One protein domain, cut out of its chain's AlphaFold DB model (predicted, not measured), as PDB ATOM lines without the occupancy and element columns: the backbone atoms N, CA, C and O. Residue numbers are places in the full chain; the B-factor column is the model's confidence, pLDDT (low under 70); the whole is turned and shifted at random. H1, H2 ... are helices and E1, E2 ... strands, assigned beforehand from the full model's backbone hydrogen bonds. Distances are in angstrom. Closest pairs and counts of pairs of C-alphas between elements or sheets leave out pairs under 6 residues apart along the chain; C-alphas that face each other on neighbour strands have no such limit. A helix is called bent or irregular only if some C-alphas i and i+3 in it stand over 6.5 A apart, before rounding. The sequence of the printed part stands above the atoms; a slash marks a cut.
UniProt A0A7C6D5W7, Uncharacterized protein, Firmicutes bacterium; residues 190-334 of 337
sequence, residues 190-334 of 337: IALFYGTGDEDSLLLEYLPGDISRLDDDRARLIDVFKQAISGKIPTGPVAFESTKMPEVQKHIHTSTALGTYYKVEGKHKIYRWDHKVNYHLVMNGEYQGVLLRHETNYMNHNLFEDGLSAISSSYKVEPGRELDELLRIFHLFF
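What this domain is: This is residues 190 to 334 of the 337 residues of an uncharacterized protein of Firmicutes bacterium (UniProt A0A7C6D5W7). What is the main picture? One twisted sheet of six strands has helices H2 and H3 packed over one face near one end, while the long hairpin of E3 and E4 makes the longest axis. What builds it? The 145 printed residues hold E1 E2 H1 H2 E3 E4 E5 E6 H3 along the chain, a mixed class; the sheet's order is E2 E1 E3 E4 E5 E6, all antiparallel. The whole is only just compact, close to loose, with a radius of gyration of the C-alphas of 17.5 A and spans of 54 by 36 by 34 A.

How they stand to each other: How do the strands pair? E1, residues 190 to 195, forms a hairpin with E2, residues 202 to 206, and is antiparallel to E3, residues 249 to 266; N 192 and O 204, 2.8 A, and N 191 and O 253, 2.8 A, are within hydrogen-bond range. E3, E4, residues 269 to 282, E5, residues 290 to 296, and E6, residues 311 to 316, form a meander, each strand the antiparallel neighbour of the one before, with N 254 and O 279 at 2.9 A, N 278 and O 294 at 2.8 A and N 293 and O 313 at 2.8 A. Where are the helices? H1, residues 208 to 211, is not on the sheet but touches H2, residues 217 to 230, through 218 to 222 alone; the closest C-alphas, of Ile 211 and Ala 219, are 5.0 A apart. E2, H1, H2 and E3 form a split strand-helix-strand unit, E1 lying between its two strands, with a right-handed crossover. H2 and H3, residues 321 to 331, run across the strands on the same face, at heights over the sheet of 10.5 and 10.7 A, and touch at a steep tilt of 38 degrees, opposite ways, their closest C-alphas, of Ala 228 and Glu 322, 5.1 A apart. Are the helix backbones whole? Every O i to N i+4 pair is within hydrogen-bond range in H3 and 7 of 10 in H2, which is irregular, C-alphas 219 and 222 being 7.4 A apart; H1 is too short for such a pair.

Where its parts are: Where are the ends? C-alpha 190 of E1 is at (23.891, -20.075, 15.315), and C-alpha 331 of H3 at (11.102, -27.431, 16.026). Which elements are long? E3 spans 45.4 A, bending by 63 degrees at residue 259, E4 38.5 A and H2 20.0 A; E3 ends at C-alpha 266, (45.436, 10.230, 17.422).

The domain as a whole: How far does it reach? The two C-alphas farthest apart, of Asp 216 and Lys 267, are 55.5 A apart. Which links are long, and is there a cut? H2 to E3 and E5 to E6 are long links, and the printed part has no cut. Where is confidence low? Residues 239 to 246, 307 and 309 are under 70 in pLDDT; the mean of the printed part is 87.1.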
ATOM      1  N   ILE A 190      25.345 -20.151  15.372       97.62
ATOM      2  CA  ILE A 190      23.891 -20.075  15.315       97.62
ATOM      3  C   ILE A 190      23.337 -20.488  16.674       97.62
ATOM      4  O   ILE A 190      23.691 -21.540  17.204       97.62
ATOM      5  N   ALA A 191      22.475 -19.652  17.241       97.19
ATOM      6  CA  ALA A 191      21.815 -19.905  18.505       97.19
ATOM      7  C   ALA A 191      20.297 -19.908  18.328       97.19
ATOM      8  O   ALA A 191      19.723 -19.040  17.667       97.19
ATOM      9  N   LEU A 192      19.651 -20.902  18.924       96.62
ATOM     10  CA  LEU A 192      18.214 -21.108  18.877       96.62
ATOM     11  C   LEU A 192      17.644 -20.868  20.270       96.62
ATOM     12  O   LEU A 192      18.069 -21.515  21.226       96.62
ATOM     13  N   PHE A 193      16.691 -19.950  20.379       93.88
ATOM     14  CA  PHE A 193      16.030 -19.621  21.635       93.88
ATOM     15  C   PHE A 193      14.571 -20.068  21.611       93.88
ATOM     16  O   PHE A 193      13.840 -19.730  20.676       93.88
ATOM     17  N   TYR A 194      14.150 -20.778  22.655       91.69
ATOM     18  CA  TYR A 194      12.775 -21.208  22.880       91.69
ATOM     19  C   TYR A 194      12.388 -20.958  24.341       91.69
ATOM     20  O   TYR A 194      12.927 -21.608  25.233       91.69
ATOM     21  N   GLY A 195      11.450 -20.050  24.610       88.19
ATOM     22  CA  GLY A 195      10.974 -19.821  25.980       88.19
ATOM     23  C   GLY A 195      10.311 -18.468  26.204       88.19
ATOM     24  O   GLY A 195      10.172 -17.674  25.282       88.19
ATOM     25  N   THR A 196       9.887 -18.204  27.437       80.94
ATOM     26  CA  THR A 196       9.236 -16.941  27.852       80.94
ATOM     27  C   THR A 196      10.221 -15.910  28.418       80.94
ATOM     28  O   THR A 196       9.826 -14.801  28.771       80.94
ATOM     29  N   GLY A 197      11.508 -16.263  28.524       75.56
ATOM     30  CA  GLY A 197      12.535 -15.457  29.193       75.56
ATOM     31  C   GLY A 197      12.692 -15.752  30.691       75.56
ATOM     32  O   GLY A 197      13.468 -15.071  31.358       75.56
ATOM     33  N   ASP A 198      11.979 -16.753  31.215       79.56
ATOM     34  CA  ASP A 198      12.135 -17.267  32.583       79.56
ATOM     35  C   ASP A 198      13.008 -18.546  32.610       79.56
ATOM     36  O   ASP A 198      13.581 -18.927  31.586       79.56
ATOM     37  N   GLU A 199      13.126 -19.203  33.771       74.69
ATOM     38  CA  GLU A 199      14.036 -20.343  34.018       74.69
ATOM     39  C   GLU A 199      13.820 -21.549  33.083       74.69
ATOM     40  O   GLU A 199      14.773 -22.271  32.802       74.69
ATOM     41  N   ASP A 200      12.613 -21.721  32.536       77.62
ATOM     42  CA  ASP A 200      12.281 -22.799  31.589       77.62
ATOM     43  C   ASP A 200      12.703 -22.496  30.136       77.62
ATOM     44  O   ASP A 200      12.416 -23.267  29.216       77.62
ATOM     45  N   SER A 201      13.361 -21.358  29.893       86.62
ATOM     46  CA  SER A 201      13.831 -20.982  28.557       86.62
ATOM     47  C   SER A 201      15.073 -21.771  28.160       86.62
ATOM     48  O   SER A 201      16.027 -21.901  28.924       86.62
ATOM     49  N   LEU A 202      15.095 -22.242  26.918       90.62
ATOM     50  CA  LEU A 202      16.203 -22.992  26.345       90.62
ATOM     51  C   LEU A 202      16.942 -22.136  25.316       90.62
ATOM     52  O   LEU A 202      16.332 -21.562  24.413       90.62
ATOM     53  N   LEU A 203      18.268 -22.100  25.437       92.81
ATOM     54  CA  LEU A 203      19.180 -21.529  24.453       92.81
ATOM     55  C   LEU A 203      20.151 -22.622  24.006       92.81
ATOM     56  O   LEU A 203      20.925 -23.132  24.814       92.81
ATOM     57  N   LEU A 204      20.101 -22.980  22.726       95.31
ATOM     58  CA  LEU A 204      21.016 -23.945  22.122       95.31
ATOM     59  C   LEU A 204      21.945 -23.208  21.164       95.31
ATOM     60  O   LEU A 204      21.472 -22.663  20.170       95.31
ATOM     61  N   GLU A 205      23.245 -23.190  21.453       96.25
ATOM     62  CA  GLU A 205      24.266 -22.576  20.599       96.25
ATOM     63  C   GLU A 205      25.089 -23.650  19.884       96.25
ATOM     64  O   GLU A 205      25.532 -24.624  20.495       96.25
ATOM     65  N   TYR A 206      25.292 -23.464  18.580       96.06
ATOM     66  CA  TYR A 206      26.007 -24.398  17.724       96.06
ATOM     67  C   TYR A 206      27.025 -23.692  16.838       96.06
ATOM     68  O   TYR A 206      26.781 -22.602  16.311       96.06
ATOM     69  N   LEU A 207      28.134 -24.387  16.584       95.69
ATOM     70  CA  LEU A 207      29.012 -24.065  15.468       95.69
ATOM     71  C   LEU A 207      28.410 -24.615  14.163       95.69
ATOM     72  O   LEU A 207      27.845 -25.713  14.158       95.69
ATOM     73  N   PRO A 208      28.584 -23.924  13.020       93.75
ATOM     74  CA  PRO A 208      28.092 -24.397  11.727       93.75
ATOM     75  C   PRO A 208      28.516 -25.818  11.357       93.75
ATOM     76  O   PRO A 208      27.739 -26.582  10.777       93.75
ATOM     77  N   GLY A 209      29.751 -26.182  11.710       93.44
ATOM     78  CA  GLY A 209      30.291 -27.515  11.465       93.44
ATOM     79  C   GLY A 209      29.576 -28.614  12.251       93.44
ATOM     80  O   GLY A 209      29.509 -29.738  11.765       93.44
ATOM     81  N   ASP A 210      29.014 -28.303  13.420       95.19
ATOM     82  CA  ASP A 210      28.294 -29.278  14.243       95.19
ATOM     83  C   ASP A 210      26.875 -29.503  13.723       95.19
ATOM     84  O   ASP A 210      26.438 -30.647  13.625       95.19
ATOM     85  N   ILE A 211      26.196 -28.438  13.281       94.69
ATOM     86  CA  ILE A 211      24.908 -28.545  12.580       94.69
ATOM     87  C   ILE A 211      25.051 -29.404  11.323       94.69
ATOM     88  O   ILE A 211      24.272 -30.328  11.112       94.69
ATOM     89  N   SER A 212      26.085 -29.145  10.520       93.00
ATOM     90  CA  SER A 212      26.312 -29.836   9.242       93.00
ATOM     91  C   SER A 212      26.592 -31.340   9.388       93.00
ATOM     92  O   SER A 212      26.568 -32.060   8.394       93.00
ATOM     93  N   ARG A 213      26.894 -31.816  10.604       94.50
ATOM     94  CA  ARG A 213      27.160 -33.230  10.918       94.50
ATOM     95  C   ARG A 213      25.926 -33.992  11.404       94.50
ATOM     96  O   ARG A 213      26.044 -35.181  11.675       94.50
ATOM     97  N   LEU A 214      24.782 -33.330  11.578       94.38
ATOM     98  CA  LEU A 214      23.549 -34.006  11.972       94.38
ATOM     99  C   LEU A 214      23.036 -34.873  10.811       94.38
ATOM    100  O   LEU A 214      23.041 -34.451   9.660       94.38
ATOM    101  N   ASP A 215      22.559 -36.079  11.112       91.50
ATOM    102  CA  ASP A 215      22.140 -37.056  10.090       91.50
ATOM    103  C   ASP A 215      20.671 -36.893   9.641       91.50
ATOM    104  O   ASP A 215      20.097 -37.778   9.005       91.50
ATOM    105  N   ASP A 216      20.031 -35.777   9.987       94.50
ATOM    106  CA  ASP A 216      18.628 -35.502   9.679       94.50
ATOM    107  C   ASP A 216      18.413 -34.068   9.168       94.50
ATOM    108  O   ASP A 216      19.353 -33.308   8.926       94.50
ATOM    109  N   ASP A 217      17.147 -33.689   8.994       95.44
ATOM    110  CA  ASP A 217      16.744 -32.378   8.479       95.44
ATOM    111  C   ASP A 217      17.322 -31.184   9.260       95.44
ATOM    112  O   ASP A 217      17.397 -30.082   8.710       95.44
ATOM    113  N   ARG A 218      17.772 -31.373  10.507       96.19
ATOM    114  CA  ARG A 218      18.444 -30.329  11.293       96.19
ATOM    115  C   ARG A 218      19.729 -29.837  10.640       96.19
ATOM    116  O   ARG A 218      20.036 -28.654  10.773       96.19
ATOM    117  N   ALA A 219      20.434 -30.676   9.878       96.75
ATOM    118  CA  ALA A 219      21.640 -30.257   9.159       96.75
ATOM    119  C   ALA A 219      21.379 -29.165   8.116       96.75
ATOM    120  O   ALA A 219      22.282 -28.410   7.764       96.75
ATOM    121  N   ARG A 220      20.128 -29.021   7.662       96.31
ATOM    122  CA  ARG A 220      19.722 -28.005   6.687       96.31
ATOM    123  C   ARG A 220      19.429 -26.638   7.312       96.31
ATOM    124  O   ARG A 220      19.158 -25.697   6.571       96.31
ATOM    125  N   LEU A 221      19.474 -26.506   8.644       96.75
ATOM    126  CA  LEU A 221      19.109 -25.281   9.370       96.75
ATOM    127  C   LEU A 221      19.794 -24.031   8.800       96.75
ATOM    128  O   LEU A 221      19.134 -23.021   8.570       96.75
ATOM    129  N   ILE A 222      21.104 -24.102   8.561       96.19
ATOM    130  CA  ILE A 222      21.895 -22.950   8.110       96.19
ATOM    131  C   ILE A 222      21.510 -22.537   6.692       96.19
ATOM    132  O   ILE A 222      21.289 -21.354   6.439       96.19
ATOM    133  N   ASP A 223      21.383 -23.498   5.779       95.00
ATOM    134  CA  ASP A 223      21.012 -23.218   4.392       95.00
ATOM    135  C   ASP A 223      19.593 -22.657   4.295       95.00
ATOM    136  O   ASP A 223      19.360 -21.676   3.589       95.00
ATOM    137  N   VAL A 224      18.652 -23.228   5.051       95.00
ATOM    138  CA  VAL A 224      17.265 -22.753   5.086       95.00
ATOM    139  C   VAL A 224      17.174 -21.371   5.737       95.00
ATOM    140  O   VAL A 224      16.441 -20.516   5.242       95.00
ATOM    141  N   PHE A 225      17.970 -21.090   6.773       95.62
ATOM    142  CA  PHE A 225      18.059 -19.746   7.346       95.62
ATOM    143  C   PHE A 225      18.559 -18.730   6.313       95.62
ATOM    144  O   PHE A 225      17.922 -17.696   6.117       95.62
ATOM    145  N   LYS A 226      19.652 -19.038   5.596       94.88
ATOM    146  CA  LYS A 226      20.185 -18.182   4.518       94.88
ATOM    147  C   LYS A 226      19.145 -17.921   3.434       94.88
ATOM    148  O   LYS A 226      18.991 -16.778   3.006       94.88
ATOM    149  N   GLN A 227      18.422 -18.958   3.012       92.06
ATOM    150  CA  GLN A 227      17.346 -18.839   2.028       92.06
ATOM    151  C   GLN A 227      16.236 -17.914   2.534       92.06
ATOM    152  O   GLN A 227      15.893 -16.960   1.835       92.06
ATOM    153  N   ALA A 228      15.757 -18.112   3.765       91.69
ATOM    154  CA  ALA A 228      14.714 -17.281   4.361       91.69
ATOM    155  C   ALA A 228      15.108 -15.794   4.407       91.69
ATOM    156  O   ALA A 228      14.319 -14.927   4.038       91.69
ATOM    157  N   ILE A 229      16.351 -15.472   4.782       92.00
ATOM    158  CA  ILE A 229      16.799 -14.071   4.879       92.00
ATOM    159  C   ILE A 229      17.307 -13.476   3.555       92.00
ATOM    160  O   ILE A 229      17.621 -12.282   3.495       92.00
ATOM    161  N   SER A 230      17.415 -14.276   2.489       85.38
ATOM    162  CA  SER A 230      17.829 -13.796   1.164       85.38
ATOM    163  C   SER A 230      16.748 -12.931   0.499       85.38
ATOM    164  O   SER A 230      17.077 -11.933  -0.137       85.38
ATOM    165  N   GLY A 231      15.468 -13.249   0.730       76.88
ATOM    166  CA  GLY A 231      14.301 -12.510   0.227       76.88
ATOM    167  C   GLY A 231      13.815 -11.371   1.130       76.88
ATOM    168  O   GLY A 231      12.682 -10.922   0.983       76.88
ATOM    169  N   LYS A 232      14.630 -10.927   2.094       87.06
ATOM    170  CA  LYS A 232      14.244  -9.901   3.074       87.06
ATOM    171  C   LYS A 232      13.951  -8.543   2.419       87.06
ATOM    172  O   LYS A 232      14.680  -8.100   1.531       87.06
ATOM    173  N   ILE A 233      12.939  -7.844   2.925       84.31
ATOM    174  CA  ILE A 233      12.538  -6.502   2.481       84.31
ATOM    175  C   ILE A 233      12.835  -5.502   3.611       84.31
ATOM    176  O   ILE A 233      12.459  -5.770   4.753       84.31
ATOM    177  N   PRO A 234      13.515  -4.367   3.356       86.50
ATOM    178  CA  PRO A 234      13.761  -3.356   4.384       86.50
ATOM    179  C   PRO A 234      12.462  -2.828   4.999       86.50
ATOM    180  O   PRO A 234      11.494  -2.573   4.283       86.50
ATOM    181  N   THR A 235      12.455  -2.603   6.312       85.94
ATOM    182  CA  THR A 235      11.326  -1.986   7.022       85.94
ATOM    183  C   THR A 235      11.761  -0.770   7.828       85.94
ATOM    184  O   THR A 235      12.950  -0.497   7.993       85.94
ATOM    185  N   GLY A 236      10.783  -0.037   8.371       78.88
ATOM    186  CA  GLY A 236      11.049   0.937   9.426       78.88
ATOM    187  C   GLY A 236      11.701   0.282  10.654       78.88
ATOM    188  O   GLY A 236      11.631  -0.944  10.799       78.88
ATOM    189  N   PRO A 237      12.342   1.081  11.527       79.44
ATOM    190  CA  PRO A 237      12.957   0.574  12.744       79.44
ATOM    191  C   PRO A 237      11.906  -0.124  13.607       79.44
ATOM    192  O   PRO A 237      10.865   0.453  13.921       79.44
ATOM    193  N   VAL A 238      12.192  -1.368  13.982       76.38
ATOM    194  CA  VAL A 238      11.358  -2.153  14.893       76.38
ATOM    195  C   VAL A 238      12.061  -2.205  16.242       76.38
ATOM    196  O   VAL A 238      13.197  -2.669  16.334       76.38
ATOM    197  N   ALA A 239      11.392  -1.714  17.282       69.69
ATOM    198  CA  ALA A 239      11.819  -1.900  18.661       69.69
ATOM    199  C   ALA A 239      11.038  -3.077  19.244       69.69
ATOM    200  O   ALA A 239       9.810  -3.057  19.237       69.69
ATOM    201  N   PHE A 240      11.735  -4.097  19.742       66.75
ATOM    202  CA  PHE A 240      11.079  -5.143  20.517       66.75
ATOM    203  C   PHE A 240      10.736  -4.590  21.895       66.75
ATOM    204  O   PHE A 240      11.616  -4.110  22.614       66.75
ATOM    205  N   GLU A 241       9.465  -4.657  22.275       62.88
ATOM    206  CA  GLU A 241       9.078  -4.381  23.652       62.88
ATOM    207  C   GLU A 241       9.656  -5.482  24.549       62.88
ATOM    208  O   GLU A 241       9.278  -6.646  24.449       62.88
ATOM    209  N   SER A 242      10.602  -5.126  25.422       50.34
ATOM    210  CA  SER A 242      11.290  -6.062  26.327       50.34
ATOM    211  C   SER A 242      10.430  -6.500  27.520       50.34
ATOM    212  O   SER A 242      10.954  -6.924  28.552       50.34
ATOM    213  N   THR A 243       9.116  -6.314  27.444       54.62
ATOM    214  CA  THR A 243       8.183  -6.730  28.485       54.62
ATOM    215  C   THR A 243       8.218  -8.252  28.566       54.62
ATOM    216  O   THR A 243       8.266  -8.907  27.529       54.62
ATOM    217  N   LYS A 244       8.198  -8.829  29.778       54.66
ATOM    218  CA  LYS A 244       8.013 -10.277  29.968       54.66
ATOM    219  C   LYS A 244       6.748 -10.696  29.220       54.66
ATOM    220  O   LYS A 244       5.640 -10.439  29.692       54.66
ATOM    221  N   MET A 245       6.912 -11.243  28.021       53.81
ATOM    222  CA  MET A 245       5.789 -11.662  27.204       53.81
ATOM    223  C   MET A 245       5.305 -13.004  27.754       53.81
ATOM    224  O   MET A 245       6.120 -13.904  27.942       53.81
ATOM    225  N   PRO A 246       4.000 -13.168  28.026       55.56
ATOM    226  CA  PRO A 246       3.463 -14.428  28.541       55.56
ATOM    227  C   PRO A 246       3.492 -15.561  27.499       55.56
ATOM    228  O   PRO A 246       3.145 -16.696  27.816       55.56
ATOM    229  N   GLU A 247       3.877 -15.267  26.255       75.94
ATOM    230  CA  GLU A 247       3.927 -16.220  25.150       75.94
ATOM    231  C   GLU A 247       5.344 -16.764  24.940       75.94
ATOM    232  O   GLU A 247       6.335 -16.046  25.061       75.94
ATOM    233  N   VAL A 248       5.434 -18.048  24.579       79.94
ATOM    234  CA  VAL A 248       6.700 -18.694  24.214       79.94
ATOM    235  C   VAL A 248       7.282 -17.993  22.994       79.94
ATOM    236  O   VAL A 248       6.687 -18.037  21.921       79.94
ATOM    237  N   GLN A 249       8.461 -17.405  23.127       86.81
ATOM    238  CA  GLN A 249       9.207 -16.787  22.041       86.81
ATOM    239  C   GLN A 249      10.116 -17.809  21.357       86.81
ATOM    240  O   GLN A 249      10.678 -18.700  21.998       86.81
ATOM    241  N   LYS A 250      10.250 -17.682  20.036       91.88
ATOM    242  CA  LYS A 250      11.097 -18.527  19.191       91.88
ATOM    243  C   LYS A 250      12.002 -17.631  18.366       91.88
ATOM    244  O   LYS A 250      11.519 -16.968  17.448       91.88
ATOM    245  N   HIS A 251      13.293 -17.596  18.673       92.69
ATOM    246  CA  HIS A 251      14.248 -16.742  17.965       92.69
ATOM    247  C   HIS A 251      15.416 -17.548  17.408       92.69
ATOM    248  O   HIS A 251      15.843 -18.541  17.998       92.69
ATOM    249  N   ILE A 252      15.959 -17.075  16.290       96.25
ATOM    250  CA  ILE A 252      17.244 -17.528  15.764       96.25
ATOM    251  C   ILE A 252      18.198 -16.341  15.783       96.25
ATOM    252  O   ILE A 252      17.898 -15.287  15.219       96.25
ATOM    253  N   HIS A 253      19.346 -16.532  16.417       96.38
ATOM    254  CA  HIS A 253      20.445 -15.584  16.433       96.38
ATOM    255  C   HIS A 253      21.613 -16.164  15.643       96.38
ATOM    256  O   HIS A 253      21.939 -17.338  15.788       96.38
ATOM    257  N   THR A 254      22.259 -15.354  14.814       97.12
ATOM    258  CA  THR A 254      23.531 -15.723  14.181       97.12
ATOM    259  C   THR A 254      24.522 -14.589  14.343       97.12
ATOM    260  O   THR A 254      24.125 -13.429  14.468       97.12
ATOM    261  N   SER A 255      25.805 -14.930  14.351       96.00
ATOM    262  CA  SER A 255      26.905 -13.979  14.468       96.00
ATOM    263  C   SER A 255      27.978 -14.321  13.449       96.00
ATOM    264  O   SER A 255      28.311 -15.494  13.283       96.00
ATOM    265  N   THR A 256      28.519 -13.300  12.792       96.31
ATOM    266  CA  THR A 256      29.639 -13.417  11.856       96.31
ATOM    267  C   THR A 256      30.652 -12.315  12.121       96.31
ATOM    268  O   THR A 256      30.323 -11.130  12.049       96.31
ATOM    269  N   ALA A 257      31.902 -12.684  12.376       94.38
ATOM    270  CA  ALA A 257      33.045 -11.796  12.471       94.38
ATOM    271  C   ALA A 257      33.683 -11.598  11.088       94.38
ATOM    272  O   ALA A 257      34.297 -12.487  10.497       94.38
ATOM    273  N   LEU A 258      33.571 -10.377  10.578       95.19
ATOM    274  CA  LEU A 258      34.160  -9.946   9.311       95.19
ATOM    275  C   LEU A 258      35.613  -9.479   9.476       95.19
ATOM    276  O   LEU A 258      36.353  -9.377   8.501       95.19
ATOM    277  N   GLY A 259      36.060  -9.240  10.709       94.25
ATOM    278  CA  GLY A 259      37.469  -9.023  11.025       94.25
ATOM    279  C   GLY A 259      37.689  -8.330  12.363       94.25
ATOM    280  O   GLY A 259      36.777  -7.735  12.932       94.25
ATOM    281  N   THR A 260      38.929  -8.359  12.841       93.19
ATOM    282  CA  THR A 260      39.379  -7.591  14.010       93.19
ATOM    283  C   THR A 260      40.270  -6.443  13.554       93.19
ATOM    284  O   THR A 260      41.150  -6.626  12.712       93.19
ATOM    285  N   TYR A 261      40.082  -5.266  14.141       92.69
ATOM    286  CA  TYR A 261      40.760  -4.039  13.743       92.69
ATOM    287  C   TYR A 261      41.288  -3.265  14.948       92.69
ATOM    288  O   TYR A 261      40.694  -3.257  16.024       92.69
ATOM    289  N   TYR A 262      42.385  -2.550  14.731       92.06
ATOM    290  CA  TYR A 262      42.895  -1.507  15.606       92.06
ATOM    291  C   TYR A 262      42.698  -0.171  14.905       92.06
ATOM    292  O   TYR A 262      43.245   0.059  13.825       92.06
ATOM    293  N   LYS A 263      41.906   0.713  15.502       90.88
ATOM    294  CA  LYS A 263      41.673   2.053  14.984       90.88
ATOM    295  C   LYS A 263      42.575   3.046  15.689       90.88
ATOM    296  O   LYS A 263      42.524   3.143  16.910       90.88
ATOM    297  N   VAL A 264      43.376   3.778  14.923       90.62
ATOM    298  CA  VAL A 264      44.215   4.879  15.398       90.62
ATOM    299  C   VAL A 264      43.550   6.196  15.020       90.62
ATOM    300  O   VAL A 264      43.386   6.488  13.839       90.62
ATOM    301  N   GLU A 265      43.198   7.004  16.016       87.31
ATOM    302  CA  GLU A 265      42.548   8.309  15.803       87.31
ATOM    303  C   GLU A 265      43.426   9.487  16.224       87.31
ATOM    304  O   GLU A 265      43.163  10.636  15.879       87.31
ATOM    305  N   GLY A 266      44.490   9.218  16.977       84.25
ATOM    306  CA  GLY A 266      45.436  10.230  17.422       84.25
ATOM    307  C   GLY A 266      46.307   9.742  18.572       84.25
ATOM    308  O   GLY A 266      46.306   8.562  18.929       84.25
ATOM    309  N   LYS A 267      47.057  10.666  19.182       84.94
ATOM    310  CA  LYS A 267      47.966  10.350  20.292       84.94
ATOM    311  C   LYS A 267      47.186   9.782  21.487       84.94
ATOM    312  O   LYS A 267      46.269  10.414  21.997       84.94
ATOM    313  N   HIS A 268      47.571   8.586  21.919       82.38
ATOM    314  CA  HIS A 268      46.932   7.765  22.951       82.38
ATOM    315  C   HIS A 268      45.450   7.443  22.695       82.38
ATOM    316  O   HIS A 268      44.721   7.123  23.634       82.38
ATOM    317  N   LYS A 269      45.013   7.520  21.431       84.56
ATOM    318  CA  LYS A 269      43.666   7.175  20.973       84.56
ATOM    319  C   LYS A 269      43.741   6.015  19.988       84.56
ATOM    320  O   LYS A 269      43.635   6.206  18.776       84.56
ATOM    321  N   ILE A 270      43.993   4.824  20.523       87.25
ATOM    322  CA  ILE A 270      43.905   3.577  19.764       87.25
ATOM    323  C   ILE A 270      42.862   2.684  20.416       87.25
ATOM    324  O   ILE A 270      42.831   2.579  21.641       87.25
ATOM    325  N   TYR A 271      42.021   2.063  19.593       86.75
ATOM    326  CA  TYR A 271      40.957   1.183  20.048       86.75
ATOM    327  C   TYR A 271      40.905  -0.109  19.224       86.75
ATOM    328  O   TYR A 271      40.842  -0.059  17.994       86.75
ATOM    329  N   ARG A 272      40.909  -1.268  19.890       89.44
ATOM    330  CA  ARG A 272      40.625  -2.571  19.268       89.44
ATOM    331  C   ARG A 272      39.118  -2.802  19.179       89.44
ATOM    332  O   ARG A 272      38.433  -2.714  20.195       89.44
ATOM    333  N   TRP A 273      38.622  -3.174  18.006       88.44
ATOM    334  CA  TRP A 273      37.220  -3.514  17.771       88.44
ATOM    335  C   TRP A 273      37.076  -4.690  16.801       88.44
ATOM    336  O   TRP A 273      37.987  -4.972  16.023       88.44
ATOM    337  N   ASP A 274      35.921  -5.354  16.836       90.62
ATOM    338  CA  ASP A 274      35.572  -6.407  15.883       90.62
ATOM    339  C   ASP A 274      34.445  -5.930  14.963       90.62
ATOM    340  O   ASP A 274      33.408  -5.440  15.426       90.62
ATOM    341  N   HIS A 275      34.644  -6.104  13.660       93.50
ATOM    342  CA  HIS A 275      33.586  -5.973  12.671       93.50
ATOM    343  C   HIS A 275      32.729  -7.221  12.721       93.50
ATOM    344  O   HIS A 275      33.183  -8.295  12.333       93.50
ATOM    345  N   LYS A 276      31.515  -7.090  13.248       94.06
ATOM    346  CA  LYS A 276      30.592  -8.205  13.437       94.06
ATOM    347  C   LYS A 276      29.234  -7.859  12.863       94.06
ATOM    348  O   LYS A 276      28.767  -6.731  13.009       94.06
ATOM    349  N   VAL A 277      28.604  -8.840  12.236       95.44
ATOM    350  CA  VAL A 277      27.210  -8.784  11.803       95.44
ATOM    351  C   VAL A 277      26.454  -9.835  12.587       95.44
ATOM    352  O   VAL A 277      26.820 -11.007  12.572       95.44
ATOM    353  N   ASN A 278      25.406  -9.406  13.277       94.94
ATOM    354  CA  ASN A 278      24.500 -10.291  13.983       94.94
ATOM    355  C   ASN A 278      23.132 -10.221  13.326       94.94
ATOM    356  O   ASN A 278      22.624  -9.125  13.076       94.94
ATOM    357  N   TYR A 279      22.523 -11.376  13.103       95.00
ATOM    358  CA  TYR A 279      21.125 -11.456  12.718       95.00
ATOM    359  C   TYR A 279      20.293 -11.991  13.873       95.00
ATOM    360  O   TYR A 279      20.688 -12.949  14.529       95.00
ATOM    361  N   HIS A 280      19.124 -11.400  14.084       94.19
ATOM    362  CA  HIS A 280      18.105 -11.876  15.010       94.19
ATOM    363  C   HIS A 280      16.786 -11.980  14.254       94.19
ATOM    364  O   HIS A 280      16.205 -10.968  13.870       94.19
ATOM    365  N   LEU A 281      16.341 -13.208  14.005       94.44
ATOM    366  CA  LEU A 281      15.065 -13.500  13.362       94.44
ATOM    367  C   LEU A 281      14.049 -13.948  14.408       94.44
ATOM    368  O   LEU A 281      14.292 -14.905  15.148       94.44
ATOM    369  N   VAL A 282      12.898 -13.285  14.430       91.75
ATOM    370  CA  VAL A 282      11.756 -13.678  15.256       91.75
ATOM    371  C   VAL A 282      10.866 -14.635  14.470       91.75
ATOM    372  O   VAL A 282      10.408 -14.321  13.373       91.75
ATOM    373  N   MET A 283      10.610 -15.815  15.029       91.19
ATOM    374  CA  MET A 283       9.940 -16.917  14.333       91.19
ATOM    375  C   MET A 283       8.444 -17.035  14.656       91.19
ATOM    376  O   MET A 283       7.762 -17.859  14.048       91.19
ATOM    377  N   ASN A 284       7.913 -16.258  15.604       88.06
ATOM    378  CA  ASN A 284       6.502 -16.306  15.995       88.06
ATOM    379  C   ASN A 284       6.000 -15.006  16.652       88.06
ATOM    380  O   ASN A 284       6.769 -14.079  16.888       88.06
ATOM    381  N   GLY A 285       4.699 -14.969  16.952       83.19
ATOM    382  CA  GLY A 285       4.040 -13.831  17.597       83.19
ATOM    383  C   GLY A 285       3.810 -12.656  16.644       83.19
ATOM    384  O   GLY A 285       3.908 -12.794  15.425       83.19
ATOM    385  N   GLU A 286       3.520 -11.487  17.210       81.81
ATOM    386  CA  GLU A 286       3.271 -10.243  16.463       81.81
ATOM    387  C   GLU A 286       4.433  -9.873  15.525       81.81
ATOM    388  O   GLU A 286       4.230  -9.429  14.393       81.81
ATOM    389  N   TYR A 287       5.664 -10.125  15.972       84.44
ATOM    390  CA  TYR A 287       6.878  -9.807  15.230       84.44
ATOM    391  C   TYR A 287       7.392 -10.966  14.365       84.44
ATOM    392  O   TYR A 287       8.535 -10.924  13.915       84.44
ATOM    393  N   GLN A 288       6.581 -11.994  14.090       88.12
ATOM    394  CA  GLN A 288       6.996 -13.109  13.234       88.12
ATOM    395  C   GLN A 288       7.554 -12.612  11.890       88.12
ATOM    396  O   GLN A 288       6.956 -11.768  11.220       88.12
ATOM    397  N   GLY A 289       8.707 -13.142  11.484       88.38
ATOM    398  CA  GLY A 289       9.403 -12.761  10.257       88.38
ATOM    399  C   GLY A 289      10.162 -11.436  10.356       88.38
ATOM    400  O   GLY A 289      10.777 -11.025   9.379       88.38
ATOM    401  N   VAL A 290      10.156 -10.739  11.497       91.25
ATOM    402  CA  VAL A 290      11.045  -9.586  11.694       91.25
ATOM    403  C   VAL A 290      12.477 -10.088  11.845       91.25
ATOM    404  O   VAL A 290      12.777 -10.899  12.720       91.25
ATOM    405  N   LEU A 291      13.354  -9.573  10.990       93.44
ATOM    406  CA  LEU A 291      14.787  -9.819  11.001       93.44
ATOM    407  C   LEU A 291      15.508  -8.523  11.366       93.44
ATOM    408  O   LEU A 291      15.496  -7.560  10.598       93.44
ATOM    409  N   LEU A 292      16.183  -8.507  12.507       92.44
ATOM    410  CA  LEU A 292      17.122  -7.447  12.843       92.44
ATOM    411  C   LEU A 292      18.525  -7.836  12.393       92.44
ATOM    412  O   LEU A 292      18.987  -8.943  12.660       92.44
ATOM    413  N   ARG A 293      19.212  -6.910  11.725       93.00
ATOM    414  CA  ARG A 293      20.637  -6.992  11.406       93.00
ATOM    415  C   ARG A 293      21.364  -5.919  12.205       93.00
ATOM    416  O   ARG A 293      21.133  -4.730  11.985       93.00
ATOM    417  N   HIS A 294      22.254  -6.332  13.093       91.12
ATOM    418  CA  HIS A 294      23.104  -5.441  13.874       91.12
ATOM    419  C   HIS A 294      24.543  -5.558  13.385       91.12
ATOM    420  O   HIS A 294      25.155  -6.615  13.515       91.12
ATOM    421  N   GLU A 295      25.091  -4.477  12.844       92.81
ATOM    422  CA  GLU A 295      26.469  -4.418  12.370       92.81
ATOM    423  C   GLU A 295      27.306  -3.488  13.252       92.81
ATOM    424  O   GLU A 295      27.020  -2.298  13.382       92.81
ATOM    425  N   THR A 296      28.382  -4.014  13.828       90.50
ATOM    426  CA  THR A 296      29.426  -3.192  14.442       90.50
ATOM    427  C   THR A 296      30.449  -2.836  13.375       90.50
ATOM    428  O   THR A 296      31.338  -3.623  13.084       90.50
ATOM    429  N   ASN A 297      30.340  -1.657  12.766       89.81
ATOM    430  CA  ASN A 297      31.311  -1.188  11.779       89.81
ATOM    431  C   ASN A 297      31.762   0.230  12.107       89.81
ATOM    432  O   ASN A 297      31.022   1.194  11.932       89.81
ATOM    433  N   TYR A 298      33.005   0.346  12.563       86.31
ATOM    434  CA  TYR A 298      33.573   1.606  13.025       86.31
ATOM    435  C   TYR A 298      34.623   2.176  12.077       86.31
ATOM    436  O   TYR A 298      35.341   3.106  12.442       86.31
ATOM    437  N   MET A 299      34.727   1.663  10.847       87.62
ATOM    438  CA  MET A 299      35.736   2.115   9.881       87.62
ATOM    439  C   MET A 299      35.700   3.628   9.663       87.62
ATOM    440  O   MET A 299      36.748   4.278   9.677       87.62
ATOM    441  N   ASN A 300      34.493   4.188   9.564       85.38
ATOM    442  CA  ASN A 300      34.249   5.588   9.215       85.38
ATOM    443  C   ASN A 300      33.826   6.470  10.409       85.38
ATOM    444  O   ASN A 300      33.527   7.639  10.202       85.38
ATOM    445  N   HIS A 301      33.813   5.936  11.636       80.69
ATOM    446  CA  HIS A 301      33.336   6.635  12.846       80.69
ATOM    447  C   HIS A 301      34.468   7.041  13.781       80.69
ATOM    448  O   HIS A 301      35.372   6.242  13.991       80.69
ATOM    449  N   ASN A 302      34.420   8.226  14.386       79.56
ATOM    450  CA  ASN A 302      35.386   8.584  15.422       79.56
ATOM    451  C   ASN A 302      34.936   7.959  16.747       79.56
ATOM    452  O   ASN A 302      34.009   8.444  17.384       79.56
ATOM    453  N   LEU A 303      35.567   6.871  17.177       76.38
ATOM    454  CA  LEU A 303      35.128   6.085  18.332       76.38
ATOM    455  C   LEU A 303      35.211   6.845  19.659       76.38
ATOM    456  O   LEU A 303      34.517   6.495  20.615       76.38
ATOM    457  N   PHE A 304      36.059   7.870  19.734       76.44
ATOM    458  CA  PHE A 304      36.200   8.703  20.925       76.44
ATOM    459  C   PHE A 304      35.206   9.878  20.956       76.44
ATOM    460  O   PHE A 304      35.016  10.455  22.028       76.44
ATOM    461  N   GLU A 305      34.585  10.227  19.828       77.06
ATOM    462  CA  GLU A 305      33.585  11.301  19.711       77.06
ATOM    463  C   GLU A 305      32.160  10.750  19.559       77.06
ATOM    464  O   GLU A 305      31.263  11.166  20.290       77.06
ATOM    465  N   ASP A 306      31.970   9.772  18.674       73.31
ATOM    466  CA  ASP A 306      30.675   9.179  18.318       73.31
ATOM    467  C   ASP A 306      30.252   8.058  19.287       73.31
ATOM    468  O   ASP A 306      29.085   7.666  19.345       73.31
ATOM    469  N   GLY A 307      31.206   7.527  20.058       68.69
ATOM    470  CA  GLY A 307      31.009   6.363  20.915       68.69
ATOM    471  C   GLY A 307      30.868   5.047  20.138       68.69
ATOM    472  O   GLY A 307      31.029   4.970  18.921       68.69
ATOM    473  N   LEU A 308      30.585   3.970  20.873       71.31
ATOM    474  CA  LEU A 308      30.395   2.629  20.315       71.31
ATOM    475  C   LEU A 308      28.904   2.415  20.047       71.31
ATOM    476  O   LEU A 308      28.159   2.060  20.960       71.31
ATOM    477  N   SER A 309      28.461   2.654  18.813       68.62
ATOM    478  CA  SER A 309      27.088   2.362  18.392       68.62
ATOM    479  C   SER A 309      27.060   1.367  17.232       68.62
ATOM    480  O   SER A 309      27.717   1.546  16.209       68.62
ATOM    481  N   ALA A 310      26.301   0.285  17.395       72.44
ATOM    482  CA  ALA A 310      26.049  -0.646  16.304       72.44
ATOM    483  C   ALA A 310      25.030  -0.040  15.328       72.44
ATOM    484  O   ALA A 310      24.005   0.511  15.741       72.44
ATOM    485  N   ILE A 311      25.275  -0.200  14.030       79.75
ATOM    486  CA  ILE A 311      24.319   0.141  12.982       79.75
ATOM    487  C   ILE A 311      23.249  -0.946  12.988       79.75
ATOM    488  O   ILE A 311      23.516  -2.105  12.670       79.75
ATOM    489  N   SER A 312      22.032  -0.580  13.379       81.94
ATOM    490  CA  SER A 312      20.904  -1.510  13.454       81.94
ATOM    491  C   SER A 312      19.966  -1.270  12.279       81.94
ATOM    492  O   SER A 312      19.541  -0.144  12.033       81.94
ATOM    493  N   SER A 313      19.668  -2.325  11.528       84.94
ATOM    494  CA  SER A 313      18.730  -2.316  10.407       84.94
ATOM    495  C   SER A 313      17.643  -3.357  10.643       84.94
ATOM    496  O   SER A 313      17.934  -4.469  11.080       84.94
ATOM    497  N   SER A 314      16.401  -3.005  10.330       87.19
ATOM    498  CA  SER A 314      15.249  -3.899  10.453       87.19
ATOM    499  C   SER A 314      14.750  -4.297   9.068       87.19
ATOM    500  O   SER A 314      14.668  -3.471   8.157       87.19
ATOM    501  N   TYR A 315      14.415  -5.571   8.920       88.50
ATOM    502  CA  TYR A 315      13.860  -6.145   7.706       88.50
ATOM    503  C   TYR A 315      12.653  -7.017   8.047       88.50
ATOM    504  O   TYR A 315      12.530  -7.536   9.159       88.50
ATOM    505  N   LYS A 316      11.795  -7.239   7.053       87.38
ATOM    506  CA  LYS A 316      10.745  -8.251   7.072       87.38
ATOM    507  C   LYS A 316      11.136  -9.389   6.144       87.38
ATOM    508  O   LYS A 316      11.466  -9.173   4.979       87.38
ATOM    509  N   VAL A 317      11.098 -10.597   6.676       85.75
ATOM    510  CA  VAL A 317      11.029 -11.838   5.918       85.75
ATOM    511  C   VAL A 317       9.547 -12.130   5.729       85.75
ATOM    512  O   VAL A 317       8.809 -12.256   6.710       85.75
ATOM    513  N   GLU A 318       9.103 -12.155   4.476       79.50
ATOM    514  CA  GLU A 318       7.705 -12.432   4.159       79.50
ATOM    515  C   GLU A 318       7.315 -13.837   4.647       79.50
ATOM    516  O   GLU A 318       8.093 -14.784   4.483       79.50
ATOM    517  N   PRO A 319       6.121 -14.000   5.244       73.50
ATOM    518  CA  PRO A 319       5.560 -15.317   5.490       73.50
ATOM    519  C   PRO A 319       5.482 -16.099   4.177       73.50
ATOM    520  O   PRO A 319       5.016 -15.589   3.157       73.50
ATOM    521  N   GLY A 320       5.943 -17.343   4.192       80.50
ATOM    522  CA  GLY A 320       6.058 -18.140   2.983       80.50
ATOM    523  C   GLY A 320       6.760 -19.461   3.237       80.50
ATOM    524  O   GLY A 320       7.146 -19.779   4.363       80.50
ATOM    525  N   ARG A 321       6.949 -20.217   2.154       85.62
ATOM    526  CA  ARG A 321       7.497 -21.575   2.194       85.62
ATOM    527  C   ARG A 321       8.839 -21.639   2.924       85.62
ATOM    528  O   ARG A 321       9.075 -22.581   3.669       85.62
ATOM    529  N   GLU A 322       9.701 -20.653   2.714       86.06
ATOM    530  CA  GLU A 322      11.040 -20.591   3.293       86.06
ATOM    531  C   GLU A 322      10.992 -20.383   4.815       86.06
ATOM    532  O   GLU A 322      11.716 -21.054   5.553       86.06
ATOM    533  N   LEU A 323      10.114 -19.498   5.305       88.62
ATOM    534  CA  LEU A 323       9.944 -19.255   6.741       88.62
ATOM    535  C   LEU A 323       9.250 -20.437   7.434       88.62
ATOM    536  O   LEU A 323       9.632 -20.806   8.546       88.62
ATOM    537  N   ASP A 324       8.277 -21.061   6.766       91.25
ATOM    538  CA  ASP A 324       7.589 -22.258   7.257       91.25
ATOM    539  C   ASP A 324       8.549 -23.452   7.357       91.25
ATOM    540  O   ASP A 324       8.550 -24.185   8.349       91.25
ATOM    541  N   GLU A 325       9.410 -23.636   6.352       93.81
ATOM    542  CA  GLU A 325      10.440 -24.674   6.367       93.81
ATOM    543  C   GLU A 325      11.471 -24.430   7.474       93.81
ATOM    544  O   GLU A 325      11.843 -25.372   8.180       93.81
ATOM    545  N   LEU A 326      11.881 -23.175   7.682       95.12
ATOM    546  CA  LEU A 326      12.779 -22.801   8.769       95.12
ATOM    547  C   LEU A 326      12.158 -23.086  10.140       95.12
ATOM    548  O   LEU A 326      12.820 -23.658  11.005       95.12
ATOM    549  N   LEU A 327      10.884 -22.734  10.334       93.44
ATOM    550  CA  LEU A 327      10.159 -23.002  11.574       93.44
ATOM    551  C   LEU A 327      10.029 -24.510  11.834       93.44
ATOM    552  O   LEU A 327      10.247 -24.959  12.958       93.44
ATOM    553  N   ARG A 328       9.741 -25.300  10.791       94.38
ATOM    554  CA  ARG A 328       9.689 -26.764  10.881       94.38
ATOM    555  C   ARG A 328      11.027 -27.347  11.336       94.38
ATOM    556  O   ARG A 328      11.041 -28.183  12.235       94.38
ATOM    557  N   ILE A 329      12.138 -26.917  10.733       95.81
ATOM    558  CA  ILE A 329      13.479 -27.383  11.117       95.81
ATOM    559  C   ILE A 329      13.819 -26.933  12.540       95.81
ATOM    560  O   ILE A 329      14.323 -27.734  13.321       95.81
ATOM    561  N   PHE A 330      13.493 -25.690  12.904       95.19
ATOM    562  CA  PHE A 330      13.678 -25.162  14.256       95.19
ATOM    563  C   PHE A 330      13.021 -26.062  15.317       95.19
ATOM    564  O   PHE A 330      13.643 -26.379  16.329       95.19
ATOM    565  N   HIS A 331      11.795 -26.544  15.081       93.88
ATOM    566  CA  HIS A 331      11.102 -27.431  16.026       93.88
ATOM    567  C   HIS A 331      11.757 -28.800  16.212       93.88
ATOM    568  O   HIS A 331      11.547 -29.419  17.249       93.88
ATOM    569  N   LEU A 332      12.598 -29.262  15.283       94.81
ATOM    570  CA  LEU A 332      13.346 -30.514  15.463       94.81
ATOM    571  C   LEU A 332      14.414 -30.412  16.566       94.81
ATOM    572  O   LEU A 332      14.845 -31.435  17.094       94.81
ATOM    573  N   PHE A 333      14.842 -29.198  16.923       93.75
ATOM    574  CA  PHE A 333      15.762 -28.958  18.042       93.75
ATOM    575  C   PHE A 333      15.046 -28.890  19.394       93.75
ATOM    576  O   PHE A 333      15.665 -29.131  20.427       93.75
ATOM    577  N   PHE A 334      13.742 -28.606  19.381       90.56
ATOM    578  CA  PHE A 334      12.889 -28.502  20.564       90.56
ATOM    579  C   PHE A 334      11.641 -29.365  20.363       90.56
ATOM    580  O   PHE A 334      10.545 -28.818  20.188       90.56
TER     581      PHE A 334